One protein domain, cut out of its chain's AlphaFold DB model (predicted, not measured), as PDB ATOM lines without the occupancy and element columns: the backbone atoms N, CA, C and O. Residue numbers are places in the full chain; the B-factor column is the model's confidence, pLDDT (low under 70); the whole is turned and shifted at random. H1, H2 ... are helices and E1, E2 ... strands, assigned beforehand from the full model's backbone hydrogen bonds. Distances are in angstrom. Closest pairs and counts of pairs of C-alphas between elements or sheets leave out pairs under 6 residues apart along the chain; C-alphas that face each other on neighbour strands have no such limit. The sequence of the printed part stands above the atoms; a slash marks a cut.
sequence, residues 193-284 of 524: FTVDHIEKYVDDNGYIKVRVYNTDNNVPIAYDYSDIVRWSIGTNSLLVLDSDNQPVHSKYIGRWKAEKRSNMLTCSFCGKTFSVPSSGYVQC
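AT A GLANCE: This is residues 193 to 284 of the 524 residues of an uncharacterized protein of Ruminococcus callidus ATCC 27760 (UniProt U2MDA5). Five antiparallel strands form one strongly curled sheet, like part of a barrel, with the short helix H1 at its open side near E2 and E5. A small separate hairpin, E6 and E7, lies at the far end of a long link from this sheet. The printed part has 92 residues, with named elements in the order E1, E2, E3, H1, E4, E5, E6, E7, and the larger sheet runs E3, E2, E1, E4, E5. The class is mostly strand, though under half of the residues, 44 of 92, are in named elements. The whole is compact, with a radius of gyration of the C-alphas of 13.1 A and spans of 35 by 29 by 19 A.

HOW THE PARTS SIT: E1, residues 193 to 202, bends by 68 degrees at residue 196, and its pairing is staggered: residues 193 to 194 pair with E4, residues 237 to 241, and residues 195 to 202 with E2, residues 208 to 214. E1 and E2 form an antiparallel hairpin, with N 199 and O 211 within hydrogen-bond range at 2.9 A. E2 and E3, residues 221 to 224, form a second hairpin, with N 223 and O 210 at 2.8 A; E1, E2 and E3 make a meander, each strand the antiparallel neighbour of the one before. H1, residues 225 to 230, is on the sheet but over none of its strands, at a height over the sheet of 4.5 A, only just above the sheet's level. Its closest C-alphas to E2 are those of Tyr 225 and Lys 209, 5.2 A apart. In H1 every O i to N i+4 pair is within hydrogen-bond range. E4 is antiparallel to E1, with N 195 and O 237 at 2.9 A, and forms a hairpin with E5, residues 247 to 252, with N 238 and O 251 at 2.7 A. E6, residues 264 to 266, and E7, residues 273 to 275, form a hairpin, with N 265 and O 274 at 2.9 A; both are apart from H1 and from each strand of the larger sheet.

IN THESE COORDINATES: E1 begins at C-alpha 193, (316.443, 255.508, 206.670), and measures 24.8 A from first to last C-alpha. E2 measures 20.0 A, E5 14.0 A and E4 12.5 A. H1 begins at C-alpha 225, (306.525, 271.285, 202.223). E7 ends at C-alpha 275, (305.835, 279.264, 194.263).

THE WHOLE: The two C-alphas farthest apart, those of Asn 205 and Arg 255, are 38.5 A apart. The printed part has no cut. The link from E5 to E6, 11 residues, is long. The mean pLDDT of the printed part is 83.3; residues 217 to 218 and 254 to 259 of this model are under 70.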
ATOM      1  N   PHE A 193     317.456 256.481 207.067       89.19
ATOM      2  CA  PHE A 193     316.443 255.508 206.670       89.19
ATOM      3  C   PHE A 193     315.978 255.712 205.229       89.19
ATOM      4  O   PHE A 193     316.268 256.734 204.600       89.19
ATOM      5  N   THR A 194     315.241 254.733 204.708       88.94
ATOM      6  CA  THR A 194     314.628 254.815 203.378       88.94
ATOM      7  C   THR A 194     313.166 255.222 203.500       88.94
ATOM      8  O   THR A 194     312.407 254.654 204.281       88.94
ATOM      9  N   VAL A 195     312.766 256.229 202.728       89.06
ATOM     10  CA  VAL A 195     311.381 256.699 202.694       89.06
ATOM     11  C   VAL A 195     310.511 255.680 201.966       89.06
ATOM     12  O   VAL A 195     310.717 255.435 200.777       89.06
ATOM     13  N   ASP A 196     309.513 255.148 202.666       87.88
ATOM     14  CA  ASP A 196     308.523 254.231 202.102       87.88
ATOM     15  C   ASP A 196     307.485 255.012 201.286       87.88
ATOM     16  O   ASP A 196     307.447 254.947 200.054       87.88
ATOM     17  N   HIS A 197     306.711 255.863 201.963       88.56
ATOM     18  CA  HIS A 197     305.710 256.710 201.326       88.56
ATOM     19  C   HIS A 197     305.591 258.094 201.967       88.56
ATOM     20  O   HIS A 197     306.109 258.375 203.050       88.56
ATOM     21  N   ILE A 198     304.937 258.998 201.234       90.62
ATOM     22  CA  ILE A 198     304.808 260.410 201.583       90.62
ATOM     23  C   ILE A 198     303.345 260.833 201.448       90.62
ATOM     24  O   ILE A 198     302.748 260.663 200.387       90.62
ATOM     25  N   GLU A 199     302.796 261.459 202.486       90.69
ATOM     26  CA  GLU A 199     301.416 261.946 202.522       90.69
ATOM     27  C   GLU A 199     301.384 263.469 202.719       90.69
ATOM     28  O   GLU A 199     301.899 264.001 203.703       90.69
ATOM     29  N   LYS A 200     300.770 264.196 201.781       89.62
ATOM     30  CA  LYS A 200     300.584 265.653 201.864       89.62
ATOM     31  C   LYS A 200     299.286 265.967 202.607       89.62
ATOM     32  O   LYS A 200     298.234 265.455 202.235       89.62
ATOM     33  N   TYR A 201     299.336 266.878 203.574       87.31
ATOM     34  CA  TYR A 201     298.159 267.350 204.302       87.31
ATOM     35  C   TYR A 201     298.234 268.858 204.577       87.31
ATOM     36  O   TYR A 201     299.268 269.494 204.372       87.31
ATOM     37  N   VAL A 202     297.115 269.444 204.999       85.69
ATOM     38  CA  VAL A 202     297.044 270.839 205.452       85.69
ATOM     39  C   VAL A 202     296.799 270.832 206.952       85.69
ATOM     40  O   VAL A 202     295.941 270.085 207.421       85.69
ATOM     41  N   ASP A 203     297.593 271.594 207.698       84.50
ATOM     42  CA  ASP A 203     297.451 271.709 209.147       84.50
ATOM     43  C   ASP A 203     296.344 272.692 209.551       84.50
ATOM     44  O   ASP A 203     295.734 273.355 208.709       84.50
ATOM     45  N   ASP A 204     296.089 272.800 210.856       80.88
ATOM     46  CA  ASP A 204     294.995 273.622 211.381       80.88
ATOM     47  C   ASP A 204     295.150 275.126 211.075       80.88
ATOM     48  O   ASP A 204     294.177 275.880 211.073       80.88
ATOM     49  N   ASN A 205     296.369 275.568 210.754       80.06
ATOM     50  CA  ASN A 205     296.678 276.948 210.389       80.06
ATOM     51  C   ASN A 205     296.593 277.204 208.874       80.06
ATOM     52  O   ASN A 205     296.796 278.338 208.426       80.06
ATOM     53  N   GLY A 206     296.296 276.176 208.077       79.00
ATOM     54  CA  GLY A 206     296.284 276.249 206.620       79.00
ATOM     55  C   GLY A 206     297.666 276.076 205.983       79.00
ATOM     56  O   GLY A 206     297.813 276.351 204.790       79.00
ATOM     57  N   TYR A 207     298.682 275.646 206.741       88.19
ATOM     58  CA  TYR A 207     300.008 275.357 206.205       88.19
ATOM     59  C   TYR A 207     300.055 273.965 205.587       88.19
ATOM     60  O   TYR A 207     299.519 272.992 206.115       88.19
ATOM     61  N   ILE A 208     300.730 273.865 204.450       88.62
ATOM     62  CA  ILE A 208     300.897 272.618 203.720       88.62
ATOM     63  C   ILE A 208     302.094 271.877 204.303       88.62
ATOM     64  O   ILE A 208     303.238 272.323 204.189       88.62
ATOM     65  N   LYS A 209     301.809 270.718 204.887       90.88
ATOM     66  CA  LYS A 209     302.782 269.832 205.518       90.88
ATOM     67  C   LYS A 209     302.784 268.465 204.860       90.88
ATOM     68  O   LYS A 209     301.912 268.112 204.060       90.88
ATOM     69  N   VAL A 210     303.817 267.704 205.177       90.88
ATOM     70  CA  VAL A 210     304.063 266.398 204.593       90.88
ATOM     71  C   VAL A 210     304.474 265.424 205.682       90.88
ATOM     72  O   VAL A 210     305.412 265.688 206.425       90.88
ATOM     73  N   ARG A 211     303.783 264.288 205.760       92.31
ATOM     74  CA  ARG A 211     304.180 263.141 206.574       92.31
ATOM     75  C   ARG A 211     305.069 262.233 205.746       92.31
ATOM     76  O   ARG A 211     304.682 261.815 204.656       92.31
ATOM     77  N   VAL A 212     306.253 261.952 206.266       91.31
ATOM     78  CA  VAL A 212     307.215 261.022 205.680       91.31
ATOM     79  C   VAL A 212     307.219 259.766 206.535       91.31
ATOM     80  O   VAL A 212     307.506 259.832 207.732       91.31
ATOM     81  N   TYR A 213     306.880 258.640 205.916       89.50
ATOM     82  CA  TYR A 213     306.845 257.339 206.566       89.50
ATOM     83  C   TYR A 213     308.149 256.592 206.291       89.50
ATOM     84  O   TYR A 213     308.685 256.615 205.178       89.50
ATOM     85  N   ASN A 214     308.669 255.962 207.337       84.94
ATOM     86  CA  ASN A 214     309.886 255.167 207.299       84.94
ATOM     87  C   ASN A 214     309.506 253.680 207.239       84.94
ATOM     88  O   ASN A 214     308.549 253.270 207.890       84.94
ATOM     89  N   THR A 215     310.281 252.875 206.515       71.69
ATOM     90  CA  THR A 215     310.196 251.410 206.535       71.69
ATOM     91  C   THR A 215     310.327 250.810 207.938       71.69
ATOM     92  O   THR A 215     309.697 249.798 208.222       71.69
ATOM     93  N   ASP A 216     311.117 251.432 208.819       70.25
ATOM     94  CA  ASP A 216     311.467 250.851 210.126       70.25
ATOM     95  C   ASP A 216     310.636 251.391 211.299       70.25
ATOM     96  O   ASP A 216     310.586 250.772 212.360       70.25
ATOM     97  N   ASN A 217     309.967 252.537 211.124       66.94
ATOM     98  CA  ASN A 217     309.191 253.198 212.173       66.94
ATOM     99  C   ASN A 217     307.766 253.493 211.701       66.94
ATOM    100  O   ASN A 217     307.562 254.233 210.741       66.94
ATOM    101  N   ASN A 218     306.776 253.029 212.468       67.94
ATOM    102  CA  ASN A 218     305.355 253.284 212.191       67.94
ATOM    103  C   ASN A 218     304.909 254.732 212.459       67.94
ATOM    104  O   ASN A 218     303.786 255.095 212.109       67.94
ATOM    105  N   VAL A 219     305.739 255.561 213.102       80.69
ATOM    106  CA  VAL A 219     305.394 256.958 213.400       80.69
ATOM    107  C   VAL A 219     305.930 257.863 212.287       80.69
ATOM    108  O   VAL A 219     307.150 257.972 212.142       80.69
ATOM    109  N   PRO A 220     305.058 258.533 211.509       87.75
ATOM    110  CA  PRO A 220     305.499 259.450 210.470       87.75
ATOM    111  C   PRO A 220     306.129 260.709 211.059       87.75
ATOM    112  O   PRO A 220     305.649 261.258 212.053       87.75
ATOM    113  N   ILE A 221     307.148 261.224 210.377       88.94
ATOM    114  CA  ILE A 221     307.760 262.512 210.712       88.94
ATOM    115  C   ILE A 221     307.122 263.589 209.835       88.94
ATOM    116  O   ILE A 221     307.018 263.429 208.616       88.94
ATOM    117  N   ALA A 222     306.653 264.671 210.457       90.38
ATOM    118  CA  ALA A 222     306.019 265.782 209.761       90.38
ATOM    119  C   ALA A 222     307.048 266.861 209.396       90.38
ATOM    120  O   ALA A 222     307.742 267.375 210.270       90.38
ATOM    121  N   TYR A 223     307.081 267.239 208.121       90.19
ATOM    122  CA  TYR A 223     307.920 268.311 207.589       90.19
ATOM    123  C   TYR A 223     307.081 269.380 206.901       90.19
ATOM    124  O   TYR A 223     305.997 269.104 206.370       90.19
ATOM    125  N   ASP A 224     307.617 270.596 206.855       89.50
ATOM    126  CA  ASP A 224     307.080 271.633 205.990       89.50
ATOM    127  C   ASP A 224     307.345 271.277 204.523       89.50
ATOM    128  O   ASP A 224     308.376 270.702 204.157       89.50
ATOM    129  N   TYR A 225     306.401 271.620 203.643       89.31
ATOM    130  CA  TYR A 225     306.525 271.285 202.223       89.31
ATOM    131  C   TYR A 225     307.766 271.928 201.570       89.31
ATOM    132  O   TYR A 225     308.315 271.360 200.625       89.31
ATOM    133  N   SER A 226     308.249 273.065 202.090       88.94
ATOM    134  CA  SER A 226     309.482 273.707 201.618       88.94
ATOM    135  C   SER A 226     310.691 272.790 201.749       88.94
ATOM    136  O   SER A 226     311.505 272.721 200.834       88.94
ATOM    137  N   ASP A 227     310.789 272.043 202.851       87.25
ATOM    138  CA  ASP A 227     311.938 271.184 203.125       87.25
ATOM    139  C   ASP A 227     311.910 269.943 202.236       87.25
ATOM    140  O   ASP A 227     312.941 269.532 201.707       87.25
ATOM    141  N   ILE A 228     310.717 269.410 201.960       88.56
ATOM    142  CA  ILE A 228     310.530 268.327 200.988       88.56
ATOM    143  C   ILE A 228     311.009 268.740 199.592       88.56
ATOM    144  O   ILE A 228     311.621 267.933 198.895       88.56
ATOM    145  N   VAL A 229     310.741 269.981 199.170       86.56
ATOM    146  CA  VAL A 229     311.191 270.504 197.870       86.56
ATOM    147  C   VAL A 229     312.693 270.784 197.885       86.56
ATOM    148  O   VAL A 229     313.411 270.301 197.009       86.56
ATOM    149  N   ARG A 230     313.182 271.489 198.913       84.50
ATOM    150  CA  ARG A 230     314.597 271.840 199.096       84.50
ATOM    151  C   ARG A 230     315.497 270.610 199.051       84.50
ATOM    152  O   ARG A 230     316.505 270.613 198.350       84.50
ATOM    153  N   TRP A 231     315.103 269.561 199.763       83.81
ATOM    154  CA  TRP A 231     315.820 268.295 199.820       83.81
ATOM    155  C   TRP A 231     315.307 267.286 198.784       83.81
ATOM    156  O   TRP A 231     315.738 266.144 198.782       83.81
ATOM    157  N   SER A 232     314.393 267.648 197.878       85.56
ATOM    158  CA  SER A 232     313.864 266.732 196.847       85.56
ATOM    159  C   SER A 232     313.483 265.341 197.397       85.56
ATOM    160  O   SER A 232     313.828 264.306 196.825       85.56
ATOM    161  N   ILE A 233     312.800 265.313 198.544       87.25
ATOM    162  CA  ILE A 233     312.451 264.077 199.253       87.25
ATOM    163  C   ILE A 233     311.304 263.387 198.503       87.25
ATOM    164  O   ILE A 233     310.273 263.994 198.196       87.25
ATOM    165  N   GLY A 234     311.490 262.111 198.181       85.38
ATOM    166  CA  GLY A 234     310.547 261.275 197.447       85.38
ATOM    167  C   GLY A 234     310.399 259.894 198.078       85.38
ATOM    168  O   GLY A 234     311.113 259.547 199.014       85.38
ATOM    169  N   THR A 235     309.460 259.111 197.555       86.31
ATOM    170  CA  THR A 235     309.399 257.664 197.799       86.31
ATOM    171  C   THR A 235     310.708 257.025 197.329       86.31
ATOM    172  O   THR A 235     311.263 257.450 196.316       86.31
ATOM    173  N   ASN A 236     311.235 256.036 198.052       86.19
ATOM    174  CA  ASN A 236     312.546 255.414 197.796       86.19
ATOM    175  C   ASN A 236     313.752 256.375 197.849       86.19
ATOM    176  O   ASN A 236     314.819 256.086 197.290       86.19
ATOM    177  N   SER A 237     313.609 257.523 198.511       87.56
ATOM    178  CA  SER A 237     314.751 258.367 198.854       87.56
ATOM    179  C   SER A 237     315.388 257.890 200.157       87.56
ATOM    180  O   SER A 237     314.704 257.646 201.146       87.56
ATOM    181  N   LEU A 238     316.712 257.808 200.167       88.00
ATOM    182  CA  LEU A 238     317.530 257.734 201.366       88.00
ATOM    183  C   LEU A 238     317.501 259.099 202.038       88.00
ATOM    184  O   LEU A 238     317.862 260.090 201.401       88.00
ATOM    185  N   LEU A 239     317.076 259.158 203.293       89.94
ATOM    186  CA  LEU A 239     317.024 260.385 204.074       89.94
ATOM    187  C   LEU A 239     317.978 260.271 205.259       89.94
ATOM    188  O   LEU A 239     317.985 259.257 205.955       89.94
ATOM    189  N   VAL A 240     318.777 261.313 205.475       88.38
ATOM    190  CA  VAL A 240     319.635 261.452 206.652       88.38
ATOM    191  C   VAL A 240     319.164 262.633 207.480       88.38
ATOM    192  O   VAL A 240     319.046 263.752 206.973       88.38
ATOM    193  N   LEU A 241     318.898 262.354 208.749       89.00
ATOM    194  CA  LEU A 241     318.400 263.287 209.741       89.00
ATOM    195  C   LEU A 241     319.464 263.601 210.788       89.00
ATOM    196  O   LEU A 241     320.309 262.755 211.084       89.00
ATOM    197  N   ASP A 242     319.389 264.799 211.362       85.56
ATOM    198  CA  ASP A 242     320.106 265.141 212.591       85.56
ATOM    199  C   ASP A 242     319.355 264.671 213.853       85.56
ATOM    200  O   ASP A 242     318.287 264.055 213.777       85.56
ATOM    201  N   SER A 243     319.929 264.963 215.024       82.62
ATOM    202  CA  SER A 243     319.365 264.637 216.341       82.62
ATOM    203  C   SER A 243     317.946 265.175 216.559       82.62
ATOM    204  O   SER A 243     317.169 264.568 217.294       82.62
ATOM    205  N   ASP A 244     317.594 266.281 215.896       82.50
ATOM    206  CA  ASP A 244     316.293 266.954 216.004       82.50
ATOM    207  C   ASP A 244     315.300 266.462 214.934       82.50
ATOM    208  O   ASP A 244     314.249 267.070 214.708       82.50
ATOM    209  N   ASN A 245     315.637 265.360 214.257       84.88
ATOM    210  CA  ASN A 245     314.927 264.814 213.108       84.88
ATOM    211  C   ASN A 245     314.806 265.798 211.932       84.88
ATOM    212  O   ASN A 245     313.867 265.688 211.151       84.88
ATOM    213  N   GLN A 246     315.716 266.762 211.773       84.88
ATOM    214  CA  GLN A 246     315.710 267.658 210.617       84.88
ATOM    215  C   GLN A 246     316.501 267.047 209.456       84.88
ATOM    216  O   GLN A 246     317.573 266.478 209.677       84.88
ATOM    217  N   PRO A 247     316.032 267.189 208.205       85.88
ATOM    218  CA  PRO A 247     316.731 266.656 207.046       85.88
ATOM    219  C   PRO A 247     318.066 267.377 206.833       85.88
ATOM    220  O   PRO A 247     318.132 268.608 206.765       85.88
ATOM    221  N   VAL A 248     319.135 266.589 206.721       82.94
ATOM    222  CA  VAL A 248     320.512 267.045 206.457       82.94
ATOM    223  C   VAL A 248     320.960 266.659 205.055       82.94
ATOM    224  O   VAL A 248     321.706 267.396 204.414       82.94
ATOM    225  N   HIS A 249     320.536 265.490 204.584       84.25
ATOM    226  CA  HIS A 249     320.876 264.998 203.260       84.25
ATOM    227  C   HIS A 249     319.798 264.051 202.749       84.25
ATOM    228  O   HIS A 249     319.154 263.342 203.521       84.25
ATOM    229  N   SER A 250     319.634 264.013 201.435       86.19
ATOM    230  CA  SER A 250     318.685 263.139 200.763       86.19
ATOM    231  C   SER A 250     319.229 262.698 199.410       86.19
ATOM    232  O   SER A 250     319.822 263.480 198.662       86.19
ATOM    233  N   LYS A 251     318.997 261.432 199.066       84.38
ATOM    234  CA  LYS A 251     319.387 260.881 197.769       84.38
ATOM    235  C   LYS A 251     318.404 259.829 197.302       84.38
ATOM    236  O   LYS A 251     318.026 258.944 198.054       84.38
ATOM    237  N   TYR A 252     318.018 259.888 196.036       81.88
ATOM    238  CA  TYR A 252     317.174 258.860 195.442       81.88
ATOM    239  C   TYR A 252     317.972 257.576 195.164       81.88
ATOM    240  O   TYR A 252     319.054 257.641 194.579       81.88
ATOM    241  N   ILE A 253     317.444 256.417 195.577       73.69
ATOM    242  CA  ILE A 253     318.137 255.114 195.488       73.69
ATOM    243  C   ILE A 253     317.870 254.405 194.138       73.69
ATOM    244  O   ILE A 253     318.541 253.438 193.783       73.69
ATOM    245  N   GLY A 254     316.911 254.878 193.335       66.81
ATOM    246  CA  GLY A 254     316.546 254.230 192.073       66.81
ATOM    247  C   GLY A 254     317.528 254.454 190.912       66.81
ATOM    248  O   GLY A 254     318.350 255.367 190.914       66.81
ATOM    249  N   ARG A 255     317.396 253.621 189.865       57.53
ATOM    250  CA  ARG A 255     318.228 253.669 188.640       57.53
ATOM    251  C   ARG A 255     318.083 254.967 187.837       57.53
ATOM    252  O   ARG A 255     318.982 255.321 187.081       57.53
ATOM    253  N   TRP A 256     316.955 255.651 187.986       59.25
ATOM    254  CA  TRP A 256     316.653 256.905 187.306       59.25
ATOM    255  C   TRP A 256     316.956 258.068 188.241       59.25
ATOM    256  O   TRP A 256     316.597 258.012 189.415       59.25
ATOM    257  N   LYS A 257     317.591 259.134 187.738       59.16
ATOM    258  CA  LYS A 257     317.690 260.382 188.503       59.16
ATOM    259  C   LYS A 257     316.266 260.862 188.777       59.16
ATOM    260  O   LYS A 257     315.523 261.095 187.830       59.16
ATOM    261  N   ALA A 258     315.894 260.985 190.050       60.69
ATOM    262  CA  ALA A 258     314.632 261.616 190.401       60.69
ATOM    263  C   ALA A 258     314.621 263.040 189.833       60.69
ATOM    264  O   ALA A 258     315.592 263.788 189.999       60.69
ATOM    265  N   GLU A 259     313.543 263.405 189.145       61.47
ATOM    266  CA  GLU A 259     313.324 264.792 188.756       61.47
ATOM    267  C   GLU A 259     313.261 265.646 190.024       61.47
ATOM    268  O   GLU A 259     312.605 265.282 191.007       61.47
ATOM    269  N   LYS A 260     313.976 266.779 190.024       70.06
ATOM    270  CA  LYS A 260     313.866 267.749 191.117       70.06
ATOM    271  C   LYS A 260     312.397 268.124 191.264       70.06
ATOM    272  O   LYS A 260     311.741 268.444 190.272       70.06
ATOM    273  N   ARG A 261     311.885 268.099 192.497       73.75
ATOM    274  CA  ARG A 261     310.498 268.499 192.739       73.75
ATOM    275  C   ARG A 261     310.300 269.937 192.280       73.75
ATOM    276  O   ARG A 261     311.124 270.804 192.562       73.75
ATOM    277  N   SER A 262     309.206 270.166 191.561       76.81
ATOM    278  CA  SER A 262     308.855 271.498 191.089       76.81
ATOM    279  C   SER A 262     308.684 272.450 192.271       76.81
ATOM    280  O   SER A 262     308.011 272.130 193.251       76.81
ATOM    281  N   ASN A 263     309.242 273.652 192.134       81.25
ATOM    282  CA  ASN A 263     309.011 274.751 193.069       81.25
ATOM    283  C   ASN A 263     307.604 275.353 192.916       81.25
ATOM    284  O   ASN A 263     307.252 276.256 193.668       81.25
ATOM    285  N   MET A 264     306.811 274.892 191.943       85.00
ATOM    286  CA  MET A 264     305.435 275.328 191.721       85.00
ATOM    287  C   MET A 264     304.468 274.288 192.279       85.00
ATOM    288  O   MET A 264     304.498 273.121 191.885       85.00
ATOM    289  N   LEU A 265     303.585 274.728 193.174       85.56
ATOM    290  CA  LEU A 265     302.570 273.896 193.803       85.56
ATOM    291  C   LEU A 265     301.175 274.362 193.395       85.56
ATOM    292  O   LEU A 265     300.862 275.549 193.474       85.56
ATOM    293  N   THR A 266     300.314 273.418 193.028       86.19
ATOM    294  CA  THR A 266     298.882 273.675 192.840       86.19
ATOM    295  C   THR A 266     298.146 273.475 194.163       86.19
ATOM    296  O   THR A 266     298.300 272.445 194.833       86.19
ATOM    297  N   CYS A 267     297.350 274.466 194.565       83.56
ATOM    298  CA  CYS A 267     296.478 274.348 195.727       83.56
ATOM    299  C   CYS A 267     295.377 273.315 195.460       83.56
ATOM    300  O   CYS A 267     294.652 273.427 194.477       83.56
ATOM    301  N   SER A 268     295.202 272.343 196.359       81.00
ATOM    302  CA  SER A 268     294.146 271.324 196.244       81.00
ATOM    303  C   SER A 268     292.736 271.868 196.486       81.00
ATOM    304  O   SER A 268     291.772 271.166 196.213       81.00
ATOM    305  N   PHE A 269     292.621 273.083 197.029       80.81
ATOM    306  CA  PHE A 269     291.346 273.696 197.397       80.81
ATOM    307  C   PHE A 269     290.874 274.725 196.365       80.81
ATOM    308  O   PHE A 269     289.751 274.628 195.892       80.81
ATOM    309  N   CYS A 270     291.723 275.690 195.984       81.56
ATOM    310  CA  CYS A 270     291.352 276.733 195.012       81.56
ATOM    311  C   CYS A 270     291.947 276.539 193.607       81.56
ATOM    312  O   CYS A 270     291.707 277.359 192.730       81.56
ATOM    313  N   GLY A 271     292.779 275.515 193.378       82.94
ATOM    314  CA  GLY A 271     293.402 275.258 192.071       82.94
ATOM    315  C   GLY A 271     294.495 276.251 191.650       82.94
ATOM    316  O   GLY A 271     295.178 276.017 190.656       82.94
ATOM    317  N   LYS A 272     294.718 277.337 192.403       86.50
ATOM    318  CA  LYS A 272     295.752 278.332 192.097       86.50
ATOM    319  C   LYS A 272     297.154 277.741 192.254       86.50
ATOM    320  O   LYS A 272     297.447 277.056 193.239       86.50
ATOM    321  N   THR A 273     298.025 278.044 191.299       87.31
ATOM    322  CA  THR A 273     299.448 277.705 191.346       87.31
ATOM    323  C   THR A 273     300.239 278.811 192.038       87.31
ATOM    324  O   THR A 273     299.961 280.001 191.872       87.31
ATOM    325  N   PHE A 274     301.215 278.431 192.856       88.56
ATOM    326  CA  PHE A 274     302.088 279.378 193.545       88.56
ATOM    327  C   PHE A 274     303.475 278.783 193.788       88.56
ATOM    328  O   PHE A 274     303.649 277.561 193.783       88.56
ATOM    329  N   SER A 275     304.461 279.659 193.980       86.75
ATOM    330  CA  SER A 275     305.835 279.264 194.263       86.75
ATOM    331  C   SER A 275     306.013 278.893 195.734       86.75
ATOM    332  O   SER A 275     305.512 279.557 196.641       86.75
ATOM    333  N   VAL A 276     306.746 277.810 195.965       86.81
ATOM    334  CA  VAL A 276     307.127 277.349 197.297       86.81
ATOM    335  C   VAL A 276     308.329 278.175 197.775       86.81
ATOM    336  O   VAL A 276     309.296 278.315 197.020       86.81
ATOM    337  N   PRO A 277     308.300 278.737 198.999       86.31
ATOM    338  CA  PRO A 277     309.452 279.434 199.564       86.31
ATOM    339  C   PRO A 277     310.639 278.481 199.754       86.31
ATOM    340  O   PRO A 277     310.468 277.276 199.934       86.31
ATOM    341  N   SER A 278     311.859 279.023 199.757       79.31
ATOM    342  CA  SER A 278     313.092 278.242 199.946       79.31
ATOM    343  C   SER A 278     313.191 277.570 201.321       79.31
ATOM    344  O   SER A 278     313.879 276.558 201.462       79.31
ATOM    345  N   SER A 279     312.517 278.122 202.330       80.81
ATOM    346  CA  SER A 279     312.432 277.573 203.685       80.81
ATOM    347  C   SER A 279     311.201 278.101 204.417       80.81
ATOM    348  O   SER A 279     310.830 279.262 204.231       80.81
ATOM    349  N   GLY A 280     310.645 277.284 205.311       83.19
ATOM    350  CA  GLY A 280     309.584 277.660 206.240       83.19
ATOM    351  C   GLY A 280     308.177 277.346 205.735       83.19
ATOM    352  O   GLY A 280     307.957 276.517 204.854       83.19
ATOM    353  N   TYR A 281     307.192 278.017 206.326       86.75
ATOM    354  CA  TYR A 281     305.795 277.652 206.134       86.75
ATOM    355  C   TYR A 281     305.305 277.900 204.708       86.75
ATOM    356  O   TYR A 281     305.460 278.984 204.142       86.75
ATOM    357  N   VAL A 282     304.633 276.894 204.151       86.69
ATOM    358  CA  VAL A 282     304.046 276.955 202.811       86.69
ATOM    359  C   VAL A 282     302.543 277.132 202.941       86.69
ATOM    360  O   VAL A 282     301.859 276.277 203.499       86.69
ATOM    361  N   GLN A 283     302.016 278.227 202.405       86.56
ATOM    362  CA  GLN A 283     300.586 278.522 202.410       86.56
ATOM    363  C   GLN A 283     300.133 278.919 201.008       86.56
ATOM    364  O   GLN A 283     300.911 279.468 200.230       86.56
ATOM    365  N   CYS A 284     298.865 278.661 200.683       86.06
ATOM    366  CA  CYS A 284     298.297 279.144 199.431       86.06
ATOM    367  C   CYS A 284     298.396 280.677 199.344       86.06
ATOM    368  O   CYS A 284     298.086 281.383 200.308       86.06
TER     369      CYS A 284